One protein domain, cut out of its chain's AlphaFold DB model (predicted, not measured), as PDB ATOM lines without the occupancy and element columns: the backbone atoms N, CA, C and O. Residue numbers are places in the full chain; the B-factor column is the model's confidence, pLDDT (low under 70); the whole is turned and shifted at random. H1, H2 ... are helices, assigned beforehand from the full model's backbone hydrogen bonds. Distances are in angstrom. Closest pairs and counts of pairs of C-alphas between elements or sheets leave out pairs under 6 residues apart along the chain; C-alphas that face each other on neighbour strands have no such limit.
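AT A GLANCE: This is residues 273 to 291 and 303 to 323 of the 378 residues of an uncharacterized protein of Erythranthe guttata (UniProt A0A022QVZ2). A long helix, H1, and a shorter one, H2, make an open V: H2 begins near the later half of H1 and runs off at a steep angle, with few contacts between them. Residues 273 to 280 of H1 stick out, and a tail, residues 316 to 323, turns back after H2. The printed part has 40 residues, with two named helices in the order H1, H2 and no named strand; the class is all helix. It is only just compact, close to loose, with a radius of gyration of the C-alphas of 10.8 A and spans of 28 by 24 by 19 A.

IN THESE COORDINATES: H1, residues 273 to 291, begins with C-alpha 273 at (148.782, 156.263, 111.514) and is 27.7 A long from first to last C-alpha. H2, residues 304 to 315, is 16.3 A long and ends with C-alpha 315 at (141.960, 142.735, 117.232).

HOW THE PARTS SIT: H1 and H2 are close but not clearly touching; their closest C-alphas, those of Ile 285 and Val 307, are 6.9 A apart. They run opposite ways at a steep tilt of 60 degrees. Every O i to N i+4 pair is within hydrogen-bond range in H2, and 12 of 15 in H1.

THE WHOLE: The two C-alphas farthest apart, those of Glu 273 and Ser 323, are 29.9 A apart. Residues 292 to 302 are not printed; C-alphas 291 and 303 are 15.7 A apart across the cut. The pLDDT is under 70 at residues 288 to 291 and 319 to 323.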
ATOM      1  N   GLU A 273     148.623 157.719 111.441       73.38
ATOM      2  CA  GLU A 273     148.782 156.263 111.514       73.38
ATOM      3  C   GLU A 273     147.450 155.516 111.681       73.38
ATOM      4  O   GLU A 273     147.250 154.477 111.053       73.38
ATOM      5  N   GLN A 274     146.511 156.042 112.478       71.56
ATOM      6  CA  GLN A 274     145.212 155.395 112.709       71.56
ATOM      7  C   GLN A 274     144.308 155.500 111.480       71.56
ATOM      8  O   GLN A 274     143.599 154.549 111.162       71.56
ATOM      9  N   VAL A 275     144.380 156.627 110.766       76.00
ATOM     10  CA  VAL A 275     143.648 156.832 109.509       76.00
ATOM     11  C   VAL A 275     144.170 155.888 108.428       76.00
ATOM     12  O   VAL A 275     143.372 155.205 107.797       76.00
ATOM     13  N   MET A 276     145.493 155.757 108.275       77.50
ATOM     14  CA  MET A 276     146.086 154.806 107.322       77.50
ATOM     15  C   MET A 276     145.738 153.350 107.649       77.50
ATOM     16  O   MET A 276     145.490 152.554 106.744       77.50
ATOM     17  N   LEU A 277     145.708 152.989 108.935       77.69
ATOM     18  CA  LEU A 277     145.338 151.643 109.364       77.69
ATOM     19  C   LEU A 277     143.858 151.353 109.071       77.69
ATOM     20  O   LEU A 277     143.520 150.267 108.605       77.69
ATOM     21  N   LEU A 278     142.980 152.331 109.306       77.19
ATOM     22  CA  LEU A 278     141.558 152.214 109.003       77.19
ATOM     23  C   LEU A 278     141.310 152.125 107.491       77.19
ATOM     24  O   LEU A 278     140.543 151.269 107.063       77.19
ATOM     25  N   ASP A 279     142.004 152.933 106.687       80.38
ATOM     26  CA  ASP A 279     141.959 152.858 105.222       80.38
ATOM     27  C   ASP A 279     142.432 151.495 104.710       80.38
ATOM     28  O   ASP A 279     141.790 150.905 103.839       80.38
ATOM     29  N   PHE A 280     143.508 150.948 105.286       83.44
ATOM     30  CA  PHE A 280     143.977 149.601 104.968       83.44
ATOM     31  C   PHE A 280     142.902 148.547 105.260       83.44
ATOM     32  O   PHE A 280     142.608 147.716 104.400       83.44
ATOM     33  N   PHE A 281     142.266 148.609 106.435       79.19
ATOM     34  CA  PHE A 281     141.184 147.690 106.789       79.19
ATOM     35  C   PHE A 281     139.988 147.825 105.846       79.19
ATOM     36  O   PHE A 281     139.491 146.822 105.341       79.19
ATOM     37  N   MET A 282     139.560 149.052 105.556       78.19
ATOM     38  CA  MET A 282     138.441 149.314 104.651       78.19
ATOM     39  C   MET A 282     138.721 148.825 103.228       78.19
ATOM     40  O   MET A 282     137.830 148.261 102.589       78.19
ATOM     41  N   HIS A 283     139.950 148.993 102.741       81.19
ATOM     42  CA  HIS A 283     140.379 148.493 101.439       81.19
ATOM     43  C   HIS A 283     140.396 146.959 101.391       81.19
ATOM     44  O   HIS A 283     139.848 146.368 100.460       81.19
ATOM     45  N   GLU A 284     140.970 146.304 102.402       78.31
ATOM     46  CA  GLU A 284     141.049 144.839 102.454       78.31
ATOM     47  C   GLU A 284     139.657 144.200 102.544       78.31
ATOM     48  O   GLU A 284     139.340 143.262 101.815       78.31
ATOM     49  N   ILE A 285     138.783 144.773 103.373       73.19
ATOM     50  CA  ILE A 285     137.389 144.345 103.520       73.19
ATOM     51  C   ILE A 285     136.608 144.540 102.214       73.19
ATOM     52  O   ILE A 285     135.853 143.656 101.814       73.19
ATOM     53  N   SER A 286     136.824 145.653 101.509       74.75
ATOM     54  CA  SER A 286     136.194 145.888 100.202       74.75
ATOM     55  C   SER A 286     136.672 144.889  99.140       74.75
ATOM     56  O   SER A 286     135.908 144.527  98.249       74.75
ATOM     57  N   ASN A 287     137.914 144.405  99.236       73.88
ATOM     58  CA  ASN A 287     138.460 143.399  98.323       73.88
ATOM     59  C   ASN A 287     137.966 141.975  98.617       73.88
ATOM     60  O   ASN A 287     137.857 141.169  97.691       73.88
ATOM     61  N   LEU A 288     137.629 141.661  99.872       68.62
ATOM     62  CA  LEU A 288     137.020 140.379 100.250       68.62
ATOM     63  C   LEU A 288     135.665 140.160  99.553       68.62
ATOM     64  O   LEU A 288     135.414 139.064  99.041       68.62
ATOM     65  N   ASP A 289     134.852 141.212  99.423       64.12
ATOM     66  CA  ASP A 289     133.580 141.169  98.680       64.12
ATOM     67  C   ASP A 289     133.780 140.922  97.169       64.12
ATOM     68  O   ASP A 289     132.913 140.351  96.508       64.12
ATOM     69  N   TYR A 290     134.946 141.267  96.610       62.38
ATOM     70  CA  TYR A 290     135.253 141.041  95.192       62.38
ATOM     71  C   TYR A 290     135.617 139.587  94.850       62.38
ATOM     72  O   TYR A 290     135.596 139.214  93.673       62.38
ATOM     73  N   HIS A 291     135.950 138.750  95.838       56.09
ATOM     74  CA  HIS A 291     136.314 137.344  95.612       56.09
ATOM     75  C   HIS A 291     135.255 136.338  96.082       56.09
ATOM     76  O   HIS A 291     135.245 135.195  95.618       56.09
ATOM     77  N   ASN A 303     127.213 145.086 104.701       80.50
ATOM     78  CA  ASN A 303     126.937 144.435 105.972       80.50
ATOM     79  C   ASN A 303     127.998 144.845 106.999       80.50
ATOM     80  O   ASN A 303     128.964 144.123 107.235       80.50
ATOM     81  N   TYR A 304     127.806 146.017 107.608       78.75
ATOM     82  CA  TYR A 304     128.692 146.543 108.651       78.75
ATOM     83  C   TYR A 304     128.913 145.560 109.808       78.75
ATOM     84  O   TYR A 304     130.001 145.543 110.380       78.75
ATOM     85  N   ASP A 305     127.921 144.724 110.130       81.88
ATOM     86  CA  ASP A 305     128.023 143.761 111.228       81.88
ATOM     87  C   ASP A 305     129.060 142.673 110.926       81.88
ATOM     88  O   ASP A 305     129.807 142.265 111.816       81.88
ATOM     89  N   GLU A 306     129.161 142.245 109.666       80.19
ATOM     90  CA  GLU A 306     130.147 141.251 109.235       80.19
ATOM     91  C   GLU A 306     131.563 141.830 109.241       80.19
ATOM     92  O   GLU A 306     132.500 141.214 109.747       80.19
ATOM     93  N   VAL A 307     131.700 143.067 108.770       78.62
ATOM     94  CA  VAL A 307     132.964 143.810 108.775       78.62
ATOM     95  C   VAL A 307     133.480 144.026 110.197       78.62
ATOM     96  O   VAL A 307     134.641 143.744 110.498       78.62
ATOM     97  N   LEU A 308     132.604 144.475 111.098       80.31
ATOM     98  CA  LEU A 308     132.932 144.657 112.510       80.31
ATOM     99  C   LEU A 308     133.276 143.331 113.187       80.31
ATOM    100  O   LEU A 308     134.185 143.291 114.014       80.31
ATOM    101  N   ARG A 309     132.590 142.239 112.831       86.81
ATOM    102  CA  ARG A 309     132.893 140.897 113.342       86.81
ATOM    103  C   ARG A 309     134.299 140.451 112.934       86.81
ATOM    104  O   ARG A 309     135.045 139.987 113.797       86.81
ATOM    105  N   VAL A 310     134.679 140.639 111.668       80.75
ATOM    106  CA  VAL A 310     136.022 140.305 111.159       80.75
ATOM    107  C   VAL A 310     137.089 141.172 111.828       80.75
ATOM    108  O   VAL A 310     138.029 140.633 112.411       80.75
ATOM    109  N   ALA A 311     136.913 142.495 111.857       81.00
ATOM    110  CA  ALA A 311     137.866 143.398 112.504       81.00
ATOM    111  C   ALA A 311     138.051 143.068 113.996       81.00
ATOM    112  O   ALA A 311     139.172 143.041 114.504       81.00
ATOM    113  N   LYS A 312     136.959 142.749 114.701       84.25
ATOM    114  CA  LYS A 312     137.004 142.360 116.114       84.25
ATOM    115  C   LYS A 312     137.739 141.036 116.327       84.25
ATOM    116  O   LYS A 312     138.509 140.942 117.277       84.25
ATOM    117  N   SER A 313     137.561 140.056 115.437       85.38
ATOM    118  CA  SER A 313     138.327 138.802 115.493       85.38
ATOM    119  C   SER A 313     139.835 139.049 115.343       85.38
ATOM    120  O   SER A 313     140.625 138.522 116.124       85.38
ATOM    121  N   TRP A 314     140.237 139.956 114.443       82.00
ATOM    122  CA  TRP A 314     141.643 140.323 114.243       82.00
ATOM    123  C   TRP A 314     142.240 141.034 115.458       82.00
ATOM    124  O   TRP A 314     143.326 140.672 115.908       82.00
ATOM    125  N   VAL A 315     141.519 142.003 116.030       81.62
ATOM    126  CA  VAL A 315     141.960 142.735 117.232       81.62
ATOM    127  C   VAL A 315     142.070 141.810 118.444       81.62
ATOM    128  O   VAL A 315     142.995 141.946 119.244       81.62
ATOM    129  N   ASN A 316     141.162 140.844 118.572       88.06
ATOM    130  CA  ASN A 316     141.186 139.870 119.659       88.06
ATOM    131  C   ASN A 316     142.271 138.794 119.487       88.06
ATOM    132  O   ASN A 316     142.473 137.992 120.398       88.06
ATOM    133  N   GLY A 317     142.958 138.752 118.339       80.75
ATOM    134  CA  GLY A 317     143.887 137.671 118.009       80.75
ATOM    135  C   GLY A 317     143.190 136.322 117.825       80.75
ATOM    136  O   GLY A 317     143.846 135.283 117.876       80.75
ATOM    137  N   GLU A 318     141.871 136.328 117.613       85.88
ATOM    138  CA  GLU A 318     141.112 135.170 117.160       85.88
ATOM    139  C   GLU A 318     141.457 134.996 115.681       85.88
ATOM    140  O   GLU A 318     140.781 135.508 114.788       85.88
ATOM    141  N   THR A 319     142.591 134.346 115.415       63.34
ATOM    142  CA  THR A 319     142.939 133.917 114.065       63.34
ATOM    143  C   THR A 319     141.760 133.117 113.542       63.34
ATOM    144  O   THR A 319     141.372 132.140 114.183       63.34
ATOM    145  N   CYS A 320     141.167 133.535 112.421       58.53
ATOM    146  CA  CYS A 320     140.217 132.698 111.701       58.53
ATOM    147  C   CYS A 320     140.928 131.372 111.402       58.53
ATOM    148  O   CYS A 320     141.742 131.294 110.485       58.53
ATOM    149  N   ASP A 321     140.660 130.367 112.231       57.31
ATOM    150  CA  ASP A 321     141.350 129.072 112.295       57.31
ATOM    151  C   ASP A 321     140.956 128.150 111.125       57.31
ATOM    152  O   ASP A 321     141.183 126.945 111.127       57.31
ATOM    153  N   GLU A 322     140.340 128.715 110.090       56.75
ATOM    154  CA  GLU A 322     139.857 127.987 108.933       56.75
ATOM    155  C   GLU A 322     140.405 128.628 107.654       56.75
ATOM    156  O   GLU A 322     140.016 129.712 107.233       56.75
ATOM    157  N   SER A 323     141.301 127.876 107.016       53.50
ATOM    158  CA  SER A 323     141.605 127.895 105.579       53.50
ATOM    159  C   SER A 323     142.632 128.869 105.017       53.50
ATOM    160  O   SER A 323     142.870 128.818 103.807       53.50
TER     161      SER A 323